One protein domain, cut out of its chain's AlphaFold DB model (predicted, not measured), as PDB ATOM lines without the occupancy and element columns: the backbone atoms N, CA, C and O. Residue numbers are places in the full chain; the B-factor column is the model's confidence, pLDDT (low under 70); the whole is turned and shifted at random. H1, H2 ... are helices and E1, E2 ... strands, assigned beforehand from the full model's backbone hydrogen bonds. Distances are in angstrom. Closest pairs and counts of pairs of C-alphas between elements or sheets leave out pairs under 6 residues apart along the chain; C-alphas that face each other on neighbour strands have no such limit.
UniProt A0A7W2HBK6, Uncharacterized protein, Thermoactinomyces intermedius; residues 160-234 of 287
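Overview. This is residues 160 to 234 of the 287 residues of an uncharacterized protein of Thermoactinomyces intermedius (UniProt A0A7W2HBK6). A long helix, H1, sticks out at residues 160 to 168 as an arm from a small head, where short helix H2 covers a three-stranded sheet. The 75 printed residues, class mixed, have two named helices and three named strands, H1 E1 H2 E2 E3; the sheet, E1 - E3 - E2, is antiparallel. The whole is loose, radius of gyration of the C-alphas 14.1 A, spanning 49 by 23 by 19 A.

Along the chain. Find C-alpha 160 at (53.962, -17.120, 4.310); from there H1 runs 40.5 A to residue 187. Then come E1, residues 197 to 200, H2, 204 to 211, E2, 215 to 220, and E3, 224 to 229, which ends at (24.138, -17.046, 5.679).

Arrangement. Look at inner strand E3: N 197 of E1 and O 227 are 2.9 A apart, and N 218 of E2, its hairpin partner, and O 226 2.8 A, within hydrogen-bond range. H2 is on the sheet, height 8.7 A. E1, H2, E2 form a split strand-helix-strand unit, E3 between its strands, crossover right-handed. H1 grazes the sheet with residues 176 to 184; its residue 187 alone only just touches H2, 3 pairs of C-alphas within 8 A, closest Thr 187 and Leu 208, 5.9 A. In both helices every O i to N i+4 pair is within range.

Size, cuts and confidence. The printed part has no cut and no long link; residues 231 to 232 are under 70 in pLDDT.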
ATOM      1  N   GLU A 160      54.623 -18.179   3.539       96.69
ATOM      2  CA  GLU A 160      53.962 -17.120   4.310       96.69
ATOM      3  C   GLU A 160      52.564 -16.789   3.756       96.69
ATOM      4  O   GLU A 160      51.629 -16.569   4.534       96.69
ATOM      5  N   ALA A 161      52.375 -16.839   2.431       95.94
ATOM      6  CA  ALA A 161      51.066 -16.647   1.807       95.94
ATOM      7  C   ALA A 161      50.071 -17.743   2.222       95.94
ATOM      8  O   ALA A 161      48.968 -17.433   2.673       95.94
ATOM      9  N   ARG A 162      50.471 -19.021   2.171       95.81
ATOM     10  CA  ARG A 162      49.632 -20.149   2.613       95.81
ATOM     11  C   ARG A 162      49.311 -20.091   4.099       95.81
ATOM     12  O   ARG A 162      48.179 -20.356   4.498       95.81
ATOM     13  N   LYS A 163      50.280 -19.724   4.938       96.81
ATOM     14  CA  LYS A 163      50.063 -19.522   6.377       96.81
ATOM     15  C   LYS A 163      49.046 -18.410   6.643       96.81
ATOM     16  O   LYS A 163      48.182 -18.584   7.499       96.81
ATOM     17  N   THR A 164      49.126 -17.299   5.914       96.62
ATOM     18  CA  THR A 164      48.166 -16.192   6.030       96.62
ATOM     19  C   THR A 164      46.773 -16.615   5.568       96.62
ATOM     20  O   THR A 164      45.812 -16.444   6.317       96.62
ATOM     21  N   LEU A 165      46.667 -17.278   4.412       95.19
ATOM     22  CA  LEU A 165      45.406 -17.816   3.898       95.19
ATOM     23  C   LEU A 165      44.738 -18.771   4.902       95.19
ATOM     24  O   LEU A 165      43.564 -18.602   5.222       95.19
ATOM     25  N   ARG A 166      45.499 -19.718   5.471       95.81
ATOM     26  CA  ARG A 166      45.005 -20.654   6.500       95.81
ATOM     27  C   ARG A 166      44.463 -19.925   7.734       95.81
ATOM     28  O   ARG A 166      43.439 -20.334   8.272       95.81
ATOM     29  N   LYS A 167      45.126 -18.851   8.185       96.38
ATOM     30  CA  LYS A 167      44.649 -18.029   9.311       96.38
ATOM     31  C   LYS A 167      43.326 -17.339   8.983       96.38
ATOM     32  O   LYS A 167      42.406 -17.420   9.787       96.38
ATOM     33  N   LEU A 168      43.221 -16.708   7.812       94.00
ATOM     34  CA  LEU A 168      41.990 -16.041   7.377       94.00
ATOM     35  C   LEU A 168      40.834 -17.037   7.254       94.00
ATOM     36  O   LEU A 168      39.772 -16.806   7.823       94.00
ATOM     37  N   GLN A 169      41.054 -18.174   6.591       92.81
ATOM     38  CA  GLN A 169      40.053 -19.237   6.461       92.81
ATOM     39  C   GLN A 169      39.607 -19.784   7.826       92.81
ATOM     40  O   GLN A 169      38.421 -20.037   8.024       92.81
ATOM     41  N   ALA A 170      40.526 -19.925   8.789       93.12
ATOM     42  CA  ALA A 170      40.185 -20.333  10.150       93.12
ATOM     43  C   ALA A 170      39.323 -19.288  10.881       93.12
ATOM     44  O   ALA A 170      38.395 -19.673  11.589       93.12
ATOM     45  N   THR A 171      39.593 -17.991  10.690       93.31
ATOM     46  CA  THR A 171      38.740 -16.909  11.209       93.31
ATOM     47  C   THR A 171      37.345 -16.976  10.595       93.31
ATOM     48  O   THR A 171      36.373 -17.047  11.336       93.31
ATOM     49  N   VAL A 172      37.239 -17.073   9.262       90.50
ATOM     50  CA  VAL A 172      35.944 -17.202   8.568       90.50
ATOM     51  C   VAL A 172      35.144 -18.385   9.096       90.50
ATOM     52  O   VAL A 172      33.953 -18.260   9.369       90.50
ATOM     53  N   LYS A 173      35.799 -19.537   9.256       88.88
ATOM     54  CA  LYS A 173      35.152 -20.744   9.763       88.88
ATOM     55  C   LYS A 173      34.630 -20.545  11.188       88.88
ATOM     56  O   LYS A 173      33.497 -20.916  11.468       88.88
ATOM     57  N   ARG A 174      35.427 -19.934  12.069       90.69
ATOM     58  CA  ARG A 174      35.021 -19.648  13.451       90.69
ATOM     59  C   ARG A 174      33.831 -18.690  13.506       90.69
ATOM     60  O   ARG A 174      32.896 -18.943  14.256       90.69
ATOM     61  N   ASP A 175      33.848 -17.632  12.704       89.38
ATOM     62  CA  ASP A 175      32.764 -16.647  12.662       89.38
ATOM     63  C   ASP A 175      31.465 -17.290  12.139       89.38
ATOM     64  O   ASP A 175      30.381 -17.041  12.667       89.38
ATOM     65  N   GLN A 176      31.569 -18.181  11.146       88.12
ATOM     66  CA  GLN A 176      30.440 -18.978  10.655       88.12
ATOM     67  C   GLN A 176      29.899 -19.945  11.714       88.12
ATOM     68  O   GLN A 176      28.686 -20.034  11.879       88.12
ATOM     69  N   GLU A 177      30.771 -20.642  12.448       89.38
ATOM     70  CA  GLU A 177      30.381 -21.536  13.548       89.38
ATOM     71  C   GLU A 177      29.671 -20.764  14.673       89.38
ATOM     72  O   GLU A 177      28.646 -21.222  15.174       89.38
ATOM     73  N   GLN A 178      30.158 -19.570  15.029       90.38
ATOM     74  CA  GLN A 178      29.524 -18.707  16.033       90.38
ATOM     75  C   GLN A 178      28.138 -18.225  15.593       90.38
ATOM     76  O   GLN A 178      27.183 -18.322  16.363       90.38
ATOM     77  N   LYS A 179      28.003 -17.759  14.345       89.25
ATOM     78  CA  LYS A 179      26.704 -17.372  13.773       89.25
ATOM     79  C   LYS A 179      25.738 -18.549  13.735       89.25
ATOM     80  O   LYS A 179      24.580 -18.408  14.118       89.25
ATOM     81  N   ALA A 180      26.218 -19.722  13.325       89.31
ATOM     82  CA  ALA A 180      25.397 -20.920  13.261       89.31
ATOM     83  C   ALA A 180      24.910 -21.366  14.647       89.31
ATOM     84  O   ALA A 180      23.743 -21.726  14.790       89.31
ATOM     85  N   ALA A 181      25.770 -21.290  15.667       90.88
ATOM     86  CA  ALA A 181      25.395 -21.562  17.051       90.88
ATOM     87  C   ALA A 181      24.344 -20.565  17.569       90.88
ATOM     88  O   ALA A 181      23.354 -20.988  18.158       90.88
ATOM     89  N   GLY A 182      24.506 -19.268  17.284       91.25
ATOM     90  CA  GLY A 182      23.528 -18.245  17.665       91.25
ATOM     91  C   GLY A 182      22.161 -18.440  16.999       91.25
ATOM     92  O   GLY A 182      21.131 -18.313  17.654       91.25
ATOM     93  N   ILE A 183      22.130 -18.813  15.715       90.94
ATOM     94  CA  ILE A 183      20.880 -19.156  15.016       90.94
ATOM     95  C   ILE A 183      20.252 -20.413  15.624       90.94
ATOM     96  O   ILE A 183      19.038 -20.454  15.820       90.94
ATOM     97  N   ALA A 184      21.052 -21.429  15.950       92.88
ATOM     98  CA  ALA A 184      20.551 -22.649  16.575       92.88
ATOM     99  C   ALA A 184      19.946 -22.386  17.961       92.88
ATOM    100  O   ALA A 184      18.908 -22.957  18.279       92.88
ATOM    101  N   GLU A 185      20.539 -21.494  18.756       92.00
ATOM    102  CA  GLU A 185      20.005 -21.097  20.064       92.00
ATOM    103  C   GLU A 185      18.666 -20.352  19.943       92.00
ATOM    104  O   GLU A 185      17.744 -20.617  20.712       92.00
ATOM    105  N   LYS A 186      18.522 -19.471  18.943       90.38
ATOM    106  CA  LYS A 186      17.282 -18.711  18.703       90.38
ATOM    107  C   LYS A 186      16.157 -19.543  18.087       90.38
ATOM    108  O   LYS A 186      14.996 -19.359  18.436       90.38
ATOM    109  N   THR A 187      16.489 -20.409  17.130       89.44
ATOM    110  CA  THR A 187      15.503 -21.065  16.249       89.44
ATOM    111  C   THR A 187      15.320 -22.557  16.531       89.44
ATOM    112  O   THR A 187      14.410 -23.188  15.992       89.44
ATOM    113  N   GLY A 188      16.216 -23.159  17.320       91.31
ATOM    114  CA  GLY A 188      16.304 -24.608  17.506       91.31
ATOM    115  C   GLY A 188      16.790 -25.376  16.268       91.31
ATOM    116  O   GLY A 188      16.847 -26.605  16.306       91.31
ATOM    117  N   GLN A 189      17.132 -24.694  15.167       91.25
ATOM    118  CA  GLN A 189      17.515 -25.319  13.898       91.25
ATOM    119  C   GLN A 189      19.033 -25.321  13.699       91.25
ATOM    120  O   GLN A 189      19.712 -24.310  13.883       91.25
ATOM    121  N   THR A 190      19.577 -26.446  13.239       91.88
ATOM    122  CA  THR A 190      21.014 -26.602  12.962       91.88
ATOM    123  C   THR A 190      21.284 -26.696  11.465       91.88
ATOM    124  O   THR A 190      20.429 -27.127  10.688       91.88
ATOM    125  N   CYS A 191      22.481 -26.283  11.044       91.12
ATOM    126  CA  CYS A 191      22.912 -26.433   9.661       91.12
ATOM    127  C   CYS A 191      23.581 -27.790   9.412       91.12
ATOM    128  O   CYS A 191      24.183 -28.400  10.298       91.12
ATOM    129  N   ASN A 192      23.549 -28.237   8.161       90.75
ATOM    130  CA  ASN A 192      24.284 -29.408   7.700       90.75
ATOM    131  C   ASN A 192      25.796 -29.116   7.521       90.75
ATOM    132  O   ASN A 192      26.272 -27.993   7.690       90.75
ATOM    133  N   ARG A 193      26.567 -30.129   7.092       84.38
ATOM    134  CA  ARG A 193      28.017 -30.013   6.806       84.38
ATOM    135  C   ARG A 193      28.392 -29.000   5.713       84.38
ATOM    136  O   ARG A 193      29.568 -28.690   5.559       84.38
ATOM    137  N   PHE A 194      27.419 -28.550   4.926       84.12
ATOM    138  CA  PHE A 194      27.587 -27.557   3.867       84.12
ATOM    139  C   PHE A 194      27.213 -26.141   4.338       84.12
ATOM    140  O   PHE A 194      27.248 -25.210   3.536       84.12
ATOM    141  N   GLY A 195      26.867 -25.973   5.620       86.69
ATOM    142  CA  GLY A 195      26.440 -24.693   6.181       86.69
ATOM    143  C   GLY A 195      25.037 -24.279   5.737       86.69
ATOM    144  O   GLY A 195      24.758 -23.086   5.632       86.69
ATOM    145  N   GLU A 196      24.168 -25.245   5.429       92.06
ATOM    146  CA  GLU A 196      22.793 -24.995   4.993       92.06
ATOM    147  C   GLU A 196      21.792 -25.450   6.052       92.06
ATOM    148  O   GLU A 196      21.906 -26.559   6.578       92.06
ATOM    149  N   TRP A 197      20.780 -24.627   6.315       94.69
ATOM    150  CA  TRP A 197      19.620 -25.009   7.115       94.69
ATOM    151  C   TRP A 197      18.541 -25.524   6.177       94.69
ATOM    152  O   TRP A 197      18.004 -24.762   5.375       94.69
ATOM    153  N   VAL A 198      18.253 -26.819   6.261       94.69
ATOM    154  CA  VAL A 198      17.206 -27.478   5.478       94.69
ATOM    155  C   VAL A 198      16.066 -27.795   6.428       94.69
ATOM    156  O   VAL A 198      16.236 -28.603   7.338       94.69
ATOM    157  N   VAL A 199      14.923 -27.148   6.229       95.12
ATOM    158  CA  VAL A 199      13.743 -27.327   7.081       95.12
ATOM    159  C   VAL A 199      12.508 -27.633   6.237       95.12
ATOM    160  O   VAL A 199      12.399 -27.126   5.114       95.12
ATOM    161  N   PRO A 200      11.559 -28.444   6.742       94.94
ATOM    162  CA  PRO A 200      10.306 -28.668   6.042       94.94
ATOM    163  C   PRO A 200       9.530 -27.361   5.906       94.94
ATOM    164  O   PRO A 200       9.483 -26.542   6.828       94.94
ATOM    165  N   ARG A 201       8.919 -27.170   4.743       92.94
ATOM    166  CA  ARG A 201       8.231 -25.930   4.393       92.94
ATOM    167  C   ARG A 201       7.010 -25.681   5.287       92.94
ATOM    168  O   ARG A 201       6.342 -26.622   5.710       92.94
ATOM    169  N   ASP A 202       6.720 -24.407   5.543       90.69
ATOM    170  CA  ASP A 202       5.548 -23.915   6.284       90.69
ATOM    171  C   ASP A 202       5.495 -24.355   7.765       90.69
ATOM    172  O   ASP A 202       4.499 -24.114   8.459       90.69
ATOM    173  N   THR A 203       6.591 -24.929   8.274       92.56
ATOM    174  CA  THR A 203       6.791 -25.260   9.689       92.56
ATOM    175  C   THR A 203       7.202 -24.043  10.516       92.56
ATOM    176  O   THR A 203       7.576 -22.998   9.985       92.56
ATOM    177  N   GLU A 204       7.159 -24.180  11.842       91.69
ATOM    178  CA  GLU A 204       7.668 -23.163  12.768       91.69
ATOM    179  C   GLU A 204       9.151 -22.847  12.508       91.69
ATOM    180  O   GLU A 204       9.513 -21.679  12.407       91.69
ATOM    181  N   GLY A 205       9.982 -23.870  12.267       89.38
ATOM    182  CA  GLY A 205      11.392 -23.688  11.912       89.38
ATOM    183  C   GLY A 205      11.599 -22.912  10.606       89.38
ATOM    184  O   GLY A 205      12.496 -22.077  10.533       89.38
ATOM    185  N   ASP A 206      10.748 -23.125   9.596       92.94
ATOM    186  CA  ASP A 206      10.775 -22.360   8.338       92.94
ATOM    187  C   ASP A 206      10.442 -20.879   8.557       92.94
ATOM    188  O   ASP A 206      11.100 -20.005   7.999       92.94
ATOM    189  N   ARG A 207       9.459 -20.579   9.415       93.06
ATOM    190  CA  ARG A 207       9.086 -19.193   9.744       93.06
ATOM    191  C   ARG A 207      10.196 -18.481  10.513       93.06
ATOM    192  O   ARG A 207      10.585 -17.391  10.110       93.06
ATOM    193  N   LEU A 208      10.746 -19.129  11.541       92.56
ATOM    194  CA  LEU A 208      11.830 -18.579  12.360       92.56
ATOM    195  C   LEU A 208      13.078 -18.272  11.520       92.56
ATOM    196  O   LEU A 208      13.613 -17.170  11.581       92.56
ATOM    197  N   LEU A 209      13.513 -19.203  10.665       92.06
ATOM    198  CA  LEU A 209      14.691 -18.991   9.812       92.06
ATOM    199  C   LEU A 209      14.475 -17.925   8.732       92.06
ATOM    200  O   LEU A 209      15.436 -17.299   8.289       92.06
ATOM    201  N   LYS A 210      13.229 -17.705   8.303       92.50
ATOM    202  CA  LYS A 210      12.881 -16.653   7.342       92.50
ATOM    203  C   LYS A 210      12.948 -15.251   7.952       92.50
ATOM    204  O   LYS A 210      13.168 -14.290   7.214       92.50
ATOM    205  N   GLU A 211      12.757 -15.144   9.265       92.31
ATOM    206  CA  GLU A 211      12.859 -13.898  10.034       92.31
ATOM    207  C   GLU A 211      14.306 -13.561  10.429       92.31
ATOM    208  O   GLU A 211      14.609 -12.397  10.691       92.31
ATOM    209  N   GLU A 212      15.225 -14.533  10.411       91.12
ATOM    210  CA  GLU A 212      16.643 -14.279  10.680       91.12
ATOM    211  C   GLU A 212      17.268 -13.394   9.589       91.12
ATOM    212  O   GLU A 212      17.496 -13.807   8.447       91.12
ATOM    213  N   GLU A 213      17.623 -12.162   9.962       87.25
ATOM    214  CA  GLU A 213      18.247 -11.204   9.045       87.25
ATOM    215  C   GLU A 213      19.554 -11.725   8.452       87.25
ATOM    216  O   GLU A 213      19.891 -11.379   7.321       87.25
ATOM    217  N   GLU A 214      20.275 -12.578   9.173       86.62
ATOM    218  CA  GLU A 214      21.536 -13.150   8.717       86.62
ATOM    219  C   GLU A 214      21.371 -14.275   7.695       86.62
ATOM    220  O   GLU A 214      22.372 -14.683   7.114       86.62
ATOM    221  N   LEU A 215      20.156 -14.772   7.437       91.62
ATOM    222  CA  LEU A 215      19.902 -15.863   6.499       91.62
ATOM    223  C   LEU A 215      19.246 -15.384   5.199       91.62
ATOM    224  O   LEU A 215      18.480 -14.422   5.153       91.62
ATOM    225  N   MET A 216      19.560 -16.074   4.104       92.69
ATOM    226  CA  MET A 216      18.897 -15.965   2.808       92.69
ATOM    227  C   MET A 216      18.390 -17.329   2.357       92.69
ATOM    228  O   MET A 216      19.089 -18.337   2.466       92.69
ATOM    229  N   LEU A 217      17.187 -17.340   1.791       93.44
ATOM    230  CA  LEU A 217      16.617 -18.506   1.131       93.44
ATOM    231  C   LEU A 217      17.361 -18.746  -0.193       93.44
ATOM    232  O   LEU A 217      17.339 -17.896  -1.081       93.44
ATOM    233  N   VAL A 218      18.027 -19.895  -0.320       92.69
ATOM    234  CA  VAL A 218      18.803 -20.271  -1.518       92.69
ATOM    235  C   VAL A 218      18.069 -21.269  -2.408       92.69
ATOM    236  O   VAL A 218      18.305 -21.309  -3.614       92.69
ATOM    237  N   ARG A 219      17.178 -22.080  -1.833       93.44
ATOM    238  CA  ARG A 219      16.369 -23.052  -2.574       93.44
ATOM    239  C   ARG A 219      15.057 -23.294  -1.845       93.44
ATOM    240  O   ARG A 219      15.050 -23.423  -0.628       93.44
ATOM    241  N   GLN A 220      13.969 -23.423  -2.594       93.31
ATOM    242  CA  GLN A 220      12.676 -23.828  -2.056       93.31
ATOM    243  C   GLN A 220      12.042 -24.872  -2.971       93.31
ATOM    244  O   GLN A 220      12.083 -24.745  -4.194       93.31
ATOM    245  N   THR A 221      11.483 -25.920  -2.378       93.06
ATOM    246  CA  THR A 221      10.766 -26.990  -3.078       93.06
ATOM    247  C   THR A 221       9.340 -27.112  -2.534       93.06
ATOM    248  O   THR A 221       8.908 -26.319  -1.694       93.06
ATOM    249  N   ALA A 222       8.583 -28.103  -3.011       90.19
ATOM    250  CA  ALA A 222       7.259 -28.404  -2.468       90.19
ATOM    251  C   ALA A 222       7.303 -28.844  -0.992       90.19
ATOM    252  O   ALA A 222       6.311 -28.683  -0.290       90.19
ATOM    253  N   HIS A 223       8.439 -29.372  -0.524       91.56
ATOM    254  CA  HIS A 223       8.551 -29.988   0.800       91.56
ATOM    255  C   HIS A 223       9.524 -29.271   1.737       91.56
ATOM    256  O   HIS A 223       9.386 -29.395   2.949       91.56
ATOM    257  N   GLU A 224      10.482 -28.509   1.208       95.38
ATOM    258  CA  GLU A 224      11.593 -27.966   1.996       95.38
ATOM    259  C   GLU A 224      11.966 -26.542   1.588       95.38
ATOM    260  O   GLU A 224      11.947 -26.193   0.400       95.38
ATOM    261  N   SER A 225      12.411 -25.772   2.576       95.69
ATOM    262  CA  SER A 225      13.100 -24.495   2.421       95.69
ATOM    263  C   SER A 225      14.564 -24.660   2.844       95.69
ATOM    264  O   SER A 225      14.859 -25.257   3.880       95.69
ATOM    265  N   VAL A 226      15.491 -24.149   2.031       95.12
ATOM    266  CA  VAL A 226      16.937 -24.207   2.281       95.12
ATOM    267  C   VAL A 226      17.490 -22.800   2.434       95.12
ATOM    268  O   VAL A 226      17.409 -21.994   1.502       95.12
ATOM    269  N   TYR A 227      18.107 -22.534   3.580       94.50
ATOM    270  CA  TYR A 227      18.698 -21.247   3.931       94.50
ATOM    271  C   TYR A 227      20.226 -21.335   4.049       94.50
ATOM    272  O   TYR A 227      20.776 -22.375   4.418       94.50
ATOM    273  N   ARG A 228      20.919 -20.226   3.768       92.25
ATOM    274  CA  ARG A 228      22.352 -20.006   4.051       92.25
ATOM    275  C   ARG A 228      22.574 -18.612   4.623       92.25
ATOM    276  O   ARG A 228      21.735 -17.741   4.435       92.25
ATOM    277  N   LEU A 229      23.727 -18.385   5.249       89.88
ATOM    278  CA  LEU A 229      24.138 -17.046   5.679       89.88
ATOM    279  C   LEU A 229      24.168 -16.057   4.495       89.88
ATOM    280  O   LEU A 229      24.683 -16.377   3.420       89.88
ATOM    281  N   LYS A 230      23.616 -14.856   4.698       83.94
ATOM    282  CA  LYS A 230      23.651 -13.733   3.758       83.94
ATOM    283  C   LYS A 230      25.088 -13.267   3.554       83.94
ATOM    284  O   LYS A 230      25.799 -12.985   4.515       83.94
ATOM    285  N   ASN A 231      25.429 -13.050   2.284       69.38
ATOM    286  CA  ASN A 231      26.680 -12.469   1.791       69.38
ATOM    287  C   ASN A 231      27.956 -13.285   2.067       69.38
ATOM    288  O   ASN A 231      28.075 -14.052   3.018       69.38
ATOM    289  N   GLY A 232      28.949 -13.082   1.195       69.06
ATOM    290  CA  GLY A 232      30.312 -13.545   1.439       69.06
ATOM    291  C   GLY A 232      30.890 -12.863   2.677       69.06
ATOM    292  O   GLY A 232      30.604 -11.695   2.945       69.06
ATOM    293  N   HIS A 233      31.698 -13.598   3.433       80.12
ATOM    294  CA  HIS A 233      32.400 -13.078   4.600       80.12
ATOM    295  C   HIS A 233      33.159 -11.778   4.247       80.12
ATOM    296  O   HIS A 233      33.694 -11.691   3.140       80.12
ATOM    297  N   PRO A 234      33.303 -10.785   5.149       85.12
ATOM    298  CA  PRO A 234      34.094  -9.575   4.870       85.12
ATOM    299  C   PRO A 234      35.517  -9.872   4.364       85.12
ATOM    300  O   PRO A 234      36.064  -9.152   3.532       85.12
TER     301      PRO A 234